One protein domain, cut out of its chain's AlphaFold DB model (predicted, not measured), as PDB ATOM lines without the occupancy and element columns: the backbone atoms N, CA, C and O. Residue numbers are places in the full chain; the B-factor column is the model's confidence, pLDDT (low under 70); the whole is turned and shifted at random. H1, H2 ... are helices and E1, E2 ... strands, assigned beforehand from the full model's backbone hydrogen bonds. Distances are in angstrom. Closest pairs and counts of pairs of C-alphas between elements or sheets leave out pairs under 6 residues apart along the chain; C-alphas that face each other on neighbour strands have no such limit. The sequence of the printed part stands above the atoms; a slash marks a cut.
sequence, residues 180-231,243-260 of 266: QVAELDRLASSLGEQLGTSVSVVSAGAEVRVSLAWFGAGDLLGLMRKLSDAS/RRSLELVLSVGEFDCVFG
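What this domain is: This is residues 180 to 231 and 243 to 260 of the 266 residues of an uncharacterized protein of Ahniella affigens (UniProt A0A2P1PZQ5). What is the shape? A three-stranded antiparallel sheet, order E1, E2, E3, is covered on one face by H1, H2 and H3, the other face bare: two layers, helices on one face of a sheet. What is it made of? The printed part has 70 residues, in the order H1, E1, E2, H2, E3, H3, a mixed class of helices and strands. How large is it? It is compact, radius of gyration of the C-alphas 11.8 A, and spans 33 by 23 by 19 A.

Where its parts are: Where does each element run? H1 is residues 180 to 195, 21.9 A, from C-alpha 180 at (329.066, 245.929, 198.899); E1 is 199 to 204, 16.4 A; E2 is 207 to 214, 22.5 A. H2 is 217 to 228, 16.5 A; E3 is 244 to 251, 23.0 A; H3 is 252 to 259, 10.3 A. Where does the last element end? C-alpha 259 is at (338.160, 233.586, 199.942).

How they stand to each other: How are the strands paired? E1 and E2 form a hairpin, with N 202 and O 209 at 2.8 A; E2 and E3 are antiparallel, with N 210 and O 248 at 2.9 A. The sheet is twisted, its C-alphas up to 4.2 A off the best plane. How do the helices stand? H1 is over E1, closest C-alphas Gly 192 and Val 199 at 5.0 A; H2 is over E2, Trp 214 and Leu 220 at 5.8 A; H3 is over E3, 7.8 A high over the sheet. H1 and H2 are close but not clearly touching, 6.7 A between the C-alphas of Leu 195 and Leu 223; H2 and H3 are apart. In H1, H2 and H3 every O i to N i+4 pair is within hydrogen-bond range.

The domain as a whole: Is the printed part cut? Residues 232 to 242 are not printed; C-alphas 231 and 243 are 25.8 A apart. Are links long? The links printed whole are tight. Where is confidence low? Residues 180 to 183, 202 to 207, 229 to 231, 243, 252 to 254 and 256 to 260 are under 70.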
ATOM      1  N   GLN A 180     327.940 246.754 199.362       57.91
ATOM      2  CA  GLN A 180     329.066 245.929 198.899       57.91
ATOM      3  C   GLN A 180     330.438 246.470 199.326       57.91
ATOM      4  O   GLN A 180     331.348 245.690 199.570       57.91
ATOM      5  N   VAL A 181     330.630 247.787 199.436       58.38
ATOM      6  CA  VAL A 181     331.951 248.346 199.772       58.38
ATOM      7  C   VAL A 181     332.294 248.170 201.244       58.38
ATOM      8  O   VAL A 181     333.446 247.887 201.551       58.38
ATOM      9  N   ALA A 182     331.313 248.265 202.144       59.41
ATOM     10  CA  ALA A 182     331.538 247.968 203.557       59.41
ATOM     11  C   ALA A 182     331.904 246.488 203.770       59.41
ATOM     12  O   ALA A 182     332.760 246.170 204.593       59.41
ATOM     13  N   GLU A 183     331.287 245.589 203.005       65.75
ATOM     14  CA  GLU A 183     331.556 244.150 203.052       65.75
ATOM     15  C   GLU A 183     332.925 243.805 202.443       65.75
ATOM     16  O   GLU A 183     333.720 243.103 203.069       65.75
ATOM     17  N   LEU A 184     333.273 244.413 201.304       70.56
ATOM     18  CA  LEU A 184     334.599 244.296 200.687       70.56
ATOM     19  C   LEU A 184     335.716 244.876 201.568       70.56
ATOM     20  O   LEU A 184     336.808 244.314 201.606       70.56
ATOM     21  N   ASP A 185     335.460 245.965 202.297       72.25
ATOM     22  CA  ASP A 185     336.434 246.558 203.221       72.25
ATOM     23  C   ASP A 185     336.636 245.695 204.478       72.25
ATOM     24  O   ASP A 185     337.768 245.541 204.948       72.25
ATOM     25  N   ARG A 186     335.567 245.070 204.997       75.94
ATOM     26  CA  ARG A 186     335.671 244.066 206.072       75.94
ATOM     27  C   ARG A 186     336.466 242.845 205.617       75.94
ATOM     28  O   ARG A 186     337.355 242.403 206.342       75.94
ATOM     29  N   LEU A 187     336.200 242.346 204.410       75.19
ATOM     30  CA  LEU A 187     336.950 241.244 203.800       75.19
ATOM     31  C   LEU A 187     338.425 241.600 203.604       75.19
ATOM     32  O   LEU A 187     339.293 240.834 204.009       75.19
ATOM     33  N   ALA A 188     338.722 242.776 203.045       79.00
ATOM     34  CA  ALA A 188     340.094 243.244 202.862       79.00
ATOM     35  C   ALA A 188     340.848 243.343 204.197       79.00
ATOM     36  O   ALA A 188     342.012 242.955 204.273       79.00
ATOM     37  N   SER A 189     340.180 243.812 205.255       77.00
ATOM     38  CA  SER A 189     340.769 243.905 206.596       77.00
ATOM     39  C   SER A 189     341.059 242.519 207.180       77.00
ATOM     40  O   SER A 189     342.186 242.259 207.591       77.00
ATOM     41  N   SER A 190     340.088 241.602 207.122       77.88
ATOM     42  CA  SER A 190     340.238 240.215 207.593       77.88
ATOM     43  C   SER A 190     341.352 239.465 206.848       77.88
ATOM     44  O   SER A 190     342.231 238.862 207.463       77.88
ATOM     45  N   LEU A 191     341.388 239.569 205.514       76.44
ATOM     46  CA  LEU A 191     342.451 238.983 204.693       76.44
ATOM     47  C   LEU A 191     343.812 239.613 204.996       76.44
ATOM     48  O   LEU A 191     344.820 238.912 205.032       76.44
ATOM     49  N   GLY A 192     343.857 240.926 205.232       77.12
ATOM     50  CA  GLY A 192     345.083 241.620 205.610       77.12
ATOM     51  C   GLY A 192     345.650 241.140 206.944       77.12
ATOM     52  O   GLY A 192     346.854 240.902 207.043       77.12
ATOM     53  N   GLU A 193     344.790 240.916 207.939       75.81
ATOM     54  CA  GLU A 193     345.170 240.343 209.235       75.81
ATOM     55  C   GLU A 193     345.701 238.910 209.093       75.81
ATOM     56  O   GLU A 193     346.773 238.594 209.610       75.81
ATOM     57  N   GLN A 194     345.010 238.055 208.333       74.06
ATOM     58  CA  GLN A 194     345.423 236.662 208.117       74.06
ATOM     59  C   GLN A 194     346.746 236.557 207.344       74.06
ATOM     60  O   GLN A 194     347.641 235.775 207.688       74.06
ATOM     61  N   LEU A 195     346.895 237.364 206.295       75.44
ATOM     62  CA  LEU A 195     348.069 237.335 205.425       75.44
ATOM     63  C   LEU A 195     349.229 238.161 205.988       75.44
ATOM     64  O   LEU A 195     350.371 237.964 205.564       75.44
ATOM     65  N   GLY A 196     348.983 239.001 206.994       76.19
ATOM     66  CA  GLY A 196     349.981 239.885 207.595       76.19
ATOM     67  C   GLY A 196     350.480 240.955 206.623       76.19
ATOM     68  O   GLY A 196     351.634 241.363 206.710       76.19
ATOM     69  N   THR A 197     349.644 241.372 205.669       77.75
ATOM     70  CA  THR A 197     349.991 242.389 204.669       77.75
ATOM     71  C   THR A 197     348.816 243.316 204.375       77.75
ATOM     72  O   THR A 197     347.670 243.039 204.713       77.75
ATOM     73  N   SER A 198     349.087 244.439 203.714       77.50
ATOM     74  CA  SER A 198     348.039 245.327 203.220       77.50
ATOM     75  C   SER A 198     347.335 244.690 202.023       77.50
ATOM     76  O   SER A 198     347.962 244.433 200.992       77.50
ATOM     77  N   VAL A 199     346.026 244.479 202.170       79.38
ATOM     78  CA  VAL A 199     345.136 243.944 201.137       79.38
ATOM     79  C   VAL A 199     344.147 245.023 200.717       79.38
ATOM     80  O   VAL A 199     343.621 245.756 201.553       79.38
ATOM     81  N   SER A 200     343.868 245.118 199.421       78.44
ATOM     82  CA  SER A 200     342.728 245.877 198.906       78.44
ATOM     83  C   SER A 200     341.898 245.008 197.976       78.44
ATOM     84  O   SER A 200     342.450 244.406 197.055       78.44
ATOM     85  N   VAL A 201     340.583 244.981 198.187       77.50
ATOM     86  CA  VAL A 201     339.639 244.251 197.336       77.50
ATOM     87  C   VAL A 201     338.754 245.255 196.610       77.50
ATOM     88  O   VAL A 201     338.198 246.172 197.213       77.50
ATOM     89  N   VAL A 202     338.637 245.107 195.294       69.06
ATOM     90  CA  VAL A 202     337.826 245.981 194.449       69.06
ATOM     91  C   VAL A 202     336.959 245.126 193.537       69.06
ATOM     92  O   VAL A 202     337.478 244.433 192.669       69.06
ATOM     93  N   SER A 203     335.637 245.237 193.670       62.00
ATOM     94  CA  SER A 203     334.696 244.674 192.696       62.00
ATOM     95  C   SER A 203     334.455 245.649 191.535       62.00
ATOM     96  O   SER A 203     334.300 246.865 191.724       62.00
ATOM     97  N   ALA A 204     334.475 245.136 190.312       58.88
ATOM     98  CA  ALA A 204     334.167 245.831 189.070       58.88
ATOM     99  C   ALA A 204     333.186 244.981 188.244       58.88
ATOM    100  O   ALA A 204     333.552 244.351 187.256       58.88
ATOM    101  N   GLY A 205     331.915 244.964 188.652       63.53
ATOM    102  CA  GLY A 205     330.889 244.164 187.983       63.53
ATOM    103  C   GLY A 205     331.032 242.681 188.323       63.53
ATOM    104  O   GLY A 205     330.840 242.307 189.474       63.53
ATOM    105  N   ALA A 206     331.347 241.849 187.326       59.41
ATOM    106  CA  ALA A 206     331.518 240.401 187.493       59.41
ATOM    107  C   ALA A 206     332.949 239.985 187.890       59.41
ATOM    108  O   ALA A 206     333.202 238.800 188.112       59.41
ATOM    109  N   GLU A 207     333.871 240.944 187.976       61.50
ATOM    110  CA  GLU A 207     335.269 240.713 188.334       61.50
ATOM    111  C   GLU A 207     335.593 241.325 189.698       61.50
ATOM    112  O   GLU A 207     335.192 242.448 190.018       61.50
ATOM    113  N   VAL A 208     336.369 240.597 190.490       70.62
ATOM    114  CA  VAL A 208     336.919 240.996 191.779       70.62
ATOM    115  C   VAL A 208     338.437 241.023 191.657       70.62
ATOM    116  O   VAL A 208     339.081 240.023 191.344       70.62
ATOM    117  N   ARG A 209     339.026 242.192 191.910       75.88
ATOM    118  CA  ARG A 209     340.476 242.374 191.954       75.88
ATOM    119  C   ARG A 209     340.946 242.438 193.399       75.88
ATOM    120  O   ARG A 209     340.522 243.321 194.142       75.88
ATOM    121  N   VAL A 210     341.854 241.542 193.770       78.94
ATOM    122  CA  VAL A 210     342.531 241.531 195.074       78.94
ATOM    123  C   VAL A 210     343.972 241.966 194.864       78.94
ATOM    124  O   VAL A 210     344.682 241.396 194.041       78.94
ATOM    125  N   SER A 211     344.413 242.992 195.585       80.06
ATOM    126  CA  SER A 211     345.796 243.471 195.539       80.06
ATOM    127  C   SER A 211     346.464 243.268 196.888       80.06
ATOM    128  O   SER A 211     345.955 243.727 197.909       80.06
ATOM    129  N   LEU A 212     347.607 242.592 196.875       82.75
ATOM    130  CA  LEU A 212     348.399 242.231 198.049       82.75
ATOM    131  C   LEU A 212     349.730 242.975 198.003       82.75
ATOM    132  O   LEU A 212     350.487 242.842 197.037       82.75
ATOM    133  N   ALA A 213     350.035 243.756 199.037       81.00
ATOM    134  CA  ALA A 213     351.333 244.408 199.135       81.00
ATOM    135  C   ALA A 213     352.433 243.395 199.491       81.00
ATOM    136  O   ALA A 213     352.206 242.484 200.280       81.00
ATOM    137  N   TRP A 214     353.632 243.580 198.942       80.56
ATOM    138  CA  TRP A 214     354.801 242.791 199.328       80.56
ATOM    139  C   TRP A 214     356.115 243.573 199.222       80.56
ATOM    140  O   TRP A 214     356.241 244.530 198.448       80.56
ATOM    141  N   PHE A 215     357.100 243.145 200.006       77.12
ATOM    142  CA  PHE A 215     358.340 243.849 200.310       77.12
ATOM    143  C   PHE A 215     359.548 242.906 200.184       77.12
ATOM    144  O   PHE A 215     360.143 242.452 201.158       77.12
ATOM    145  N   GLY A 216     359.923 242.612 198.936       74.56
ATOM    146  CA  GLY A 216     361.044 241.720 198.615       74.56
ATOM    147  C   GLY A 216     360.635 240.264 198.354       74.56
ATOM    148  O   GLY A 216     359.503 239.856 198.584       74.56
ATOM    149  N   ALA A 217     361.555 239.473 197.797       75.56
ATOM    150  CA  ALA A 217     361.237 238.130 197.297       75.56
ATOM    151  C   ALA A 217     360.800 237.148 198.404       75.56
ATOM    152  O   ALA A 217     359.958 236.291 198.151       75.56
ATOM    153  N   GLY A 218     361.335 237.291 199.622       72.62
ATOM    154  CA  GLY A 218     360.946 236.463 200.770       72.62
ATOM    155  C   GLY A 218     359.500 236.692 201.211       72.62
ATOM    156  O   GLY A 218     358.788 235.733 201.495       72.62
ATOM    157  N   ASP A 219     359.047 237.946 201.178       73.31
ATOM    158  CA  ASP A 219     357.672 238.322 201.511       73.31
ATOM    159  C   ASP A 219     356.676 237.786 200.467       73.31
ATOM    160  O   ASP A 219     355.683 237.150 200.810       73.31
ATOM    161  N   LEU A 220     357.009 237.903 199.173       76.38
ATOM    162  CA  LEU A 220     356.208 237.312 198.096       76.38
ATOM    163  C   LEU A 220     356.085 235.785 198.230       76.38
ATOM    164  O   LEU A 220     354.990 235.247 198.086       76.38
ATOM    165  N   LEU A 221     357.185 235.082 198.520       77.19
ATOM    166  CA  LEU A 221     357.161 233.629 198.726       77.19
ATOM    167  C   LEU A 221     356.329 233.239 199.954       77.19
ATOM    168  O   LEU A 221     355.597 232.252 199.901       77.19
ATOM    169  N   GLY A 222     356.417 234.009 201.041       76.00
ATOM    170  CA  GLY A 222     355.586 233.808 202.226       76.00
ATOM    171  C   GLY A 222     354.101 234.012 201.927       76.00
ATOM    172  O   GLY A 222     353.287 233.182 202.321       76.00
ATOM    173  N   LEU A 223     353.749 235.047 201.161       78.69
ATOM    174  CA  LEU A 223     352.376 235.271 200.702       78.69
ATOM    175  C   LEU A 223     351.875 234.139 199.805       78.69
ATOM    176  O   LEU A 223     350.767 233.657 200.015       78.69
ATOM    177  N   MET A 224     352.680 233.668 198.850       76.81
ATOM    178  CA  MET A 224     352.285 232.548 197.989       76.81
ATOM    179  C   MET A 224     352.066 231.252 198.778       76.81
ATOM    180  O   MET A 224     351.123 230.532 198.473       76.81
ATOM    181  N   ARG A 225     352.875 230.981 199.814       76.31
ATOM    182  CA  ARG A 225     352.666 229.831 200.713       76.31
ATOM    183  C   ARG A 225     351.382 229.953 201.528       76.31
ATOM    184  O   ARG A 225     350.624 228.999 201.619       76.31
ATOM    185  N   LYS A 226     351.101 231.139 202.072       74.75
ATOM    186  CA  LYS A 226     349.845 231.396 202.796       74.75
ATOM    187  C   LYS A 226     348.608 231.304 201.904       74.75
ATOM    188  O   LYS A 226     347.542 230.971 202.391       74.75
ATOM    189  N   LEU A 227     348.743 231.631 200.619       73.56
ATOM    190  CA  LEU A 227     347.667 231.471 199.641       73.56
ATOM    191  C   LEU A 227     347.494 230.010 199.199       73.56
ATOM    192  O   LEU A 227     346.397 229.638 198.799       73.56
ATOM    193  N   SER A 228     348.552 229.190 199.245       71.75
ATOM    194  CA  SER A 228     348.472 227.765 198.903       71.75
ATOM    195  C   SER A 228     347.982 226.889 200.057       71.75
ATOM    196  O   SER A 228     347.306 225.894 199.808       71.75
ATOM    197  N   ASP A 229     348.298 227.251 201.302       60.97
ATOM    198  CA  ASP A 229     347.855 226.533 202.495       60.97
ATOM    199  C   ASP A 229     346.585 227.194 203.047       60.97
ATOM    200  O   ASP A 229     346.642 228.253 203.667       60.97
ATOM    201  N   ALA A 230     345.423 226.555 202.878       48.56
ATOM    202  CA  ALA A 230     344.131 227.028 203.400       48.56
ATOM    203  C   ALA A 230     344.032 227.050 204.950       48.56
ATOM    204  O   ALA A 230     342.940 227.126 205.514       48.56
ATOM    205  N   SER A 231     345.154 226.973 205.666       41.16
ATOM    206  CA  SER A 231     345.222 226.902 207.124       41.16
ATOM    207  C   SER A 231     346.570 227.394 207.675       41.16
ATOM    208  O   SER A 231     347.477 226.617 207.945       41.16
ATOM    209  N   ARG A 243     357.875 248.772 198.222       69.50
ATOM    210  CA  ARG A 243     356.512 248.224 198.118       69.50
ATOM    211  C   ARG A 243     356.210 247.803 196.680       69.50
ATOM    212  O   ARG A 243     356.388 248.590 195.748       69.50
ATOM    213  N   ARG A 244     355.735 246.578 196.510       70.94
ATOM    214  CA  ARG A 244     355.231 246.012 195.254       70.94
ATOM    215  C   ARG A 244     353.830 245.447 195.495       70.94
ATOM    216  O   ARG A 244     353.412 245.331 196.645       70.94
ATOM    217  N   SER A 245     353.097 245.171 194.421       72.75
ATOM    218  CA  SER A 245     351.730 244.642 194.480       72.75
ATOM    219  C   SER A 245     351.656 243.326 193.714       72.75
ATOM    220  O   SER A 245     352.257 243.210 192.645       72.75
ATOM    221  N   LEU A 246     350.960 242.338 194.269       75.50
ATOM    222  CA  LEU A 246     350.491 241.147 193.566       75.50
ATOM    223  C   LEU A 246     348.993 241.326 193.322       75.50
ATOM    224  O   LEU A 246     348.236 241.501 194.276       75.50
ATOM    225  N   GLU A 247     348.579 241.301 192.059       77.00
ATOM    226  CA  GLU A 247     347.175 241.440 191.673       77.00
ATOM    227  C   GLU A 247     346.599 240.084 191.268       77.00
ATOM    228  O   GLU A 247     347.118 239.419 190.373       77.00
ATOM    229  N   LEU A 248     345.506 239.698 191.920       78.19
ATOM    230  CA  LEU A 248     344.670 238.566 191.549       78.19
ATOM    231  C   LEU A 248     343.395 239.130 190.927       78.19
ATOM    232  O   LEU A 248     342.705 239.936 191.554       78.19
ATOM    233  N   VAL A 249     343.099 238.735 189.693       75.88
ATOM    234  CA  VAL A 249     341.850 239.078 189.007       75.88
ATOM    235  C   VAL A 249     341.021 237.809 188.948       75.88
ATOM    236  O   VAL A 249     341.429 236.843 188.312       75.88
ATOM    237  N   LEU A 250     339.902 237.811 189.660       74.31
ATOM    238  CA  LEU A 250     339.015 236.666 189.826       74.31
ATOM    239  C   LEU A 250     337.617 237.061 189.363       74.31
ATOM    240  O   LEU A 250     337.218 238.212 189.515       74.31
ATOM    241  N   SER A 251     336.839 236.129 188.835       71.19
ATOM    242  CA  SER A 251     335.386 236.301 188.778       71.19
ATOM    243  C   SER A 251     334.783 236.261 190.190       71.19
ATOM    244  O   SER A 251     335.409 235.759 191.124       71.19
ATOM    245  N   VAL A 252     333.555 236.759 190.370       64.06
ATOM    246  CA  VAL A 252     332.852 236.684 191.673       64.06
ATOM    247  C   VAL A 252     332.764 235.238 192.188       64.06
ATOM    248  O   VAL A 252     333.013 234.994 193.362       64.06
ATOM    249  N   GLY A 253     332.486 234.272 191.306       61.25
ATOM    250  CA  GLY A 253     332.423 232.857 191.685       61.25
ATOM    251  C   GLY A 253     333.780 232.283 192.102       61.25
ATOM    252  O   GLY A 253     333.861 231.544 193.076       61.25
ATOM    253  N   GLU A 254     334.860 232.655 191.413       69.88
ATOM    254  CA  GLU A 254     336.217 232.239 191.797       69.88
ATOM    255  C   GLU A 254     336.658 232.888 193.109       69.88
ATOM    256  O   GLU A 254     337.306 232.240 193.926       69.88
ATOM    257  N   PHE A 255     336.287 234.150 193.337       70.06
ATOM    258  CA  PHE A 255     336.548 234.830 194.600       70.06
ATOM    259  C   PHE A 255     335.864 234.109 195.763       70.06
ATOM    260  O   PHE A 255     336.531 233.792 196.745       70.06
ATOM    261  N   ASP A 256     334.579 233.786 195.620       67.56
ATOM    262  CA  ASP A 256     333.818 233.062 196.640       67.56
ATOM    263  C   ASP A 256     334.433 231.687 196.953       67.56
ATOM    264  O   ASP A 256     334.494 231.279 198.112       67.56
ATOM    265  N   CYS A 257     334.945 230.983 195.938       65.81
ATOM    266  CA  CYS A 257     335.626 229.701 196.126       65.81
ATOM    267  C   CYS A 257     336.972 229.820 196.856       65.81
ATOM    268  O   CYS A 257     337.349 228.902 197.581       65.81
ATOM    269  N   VAL A 258     337.717 230.908 196.638       64.75
ATOM    270  CA  VAL A 258     339.079 231.083 197.174       64.75
ATOM    271  C   VAL A 258     339.072 231.760 198.545       64.75
ATOM    272  O   VAL A 258     339.880 231.414 199.402       64.75
ATOM    273  N   PHE A 259     338.167 232.714 198.764       65.81
ATOM    274  CA  PHE A 259     338.160 233.586 199.942       65.81
ATOM    275  C   PHE A 259     336.867 233.508 200.771       65.81
ATOM    276  O   PHE A 259     336.794 234.137 201.827       65.81
ATOM    277  N   GLY A 260     335.881 232.711 200.344       60.50
ATOM    278  CA  GLY A 260     334.573 232.582 200.993       60.50
ATOM    279  C   GLY A 260     333.525 233.547 200.430       60.50
ATOM    280  O   GLY A 260     333.860 234.538 199.785       60.50
TER     281      GLY A 260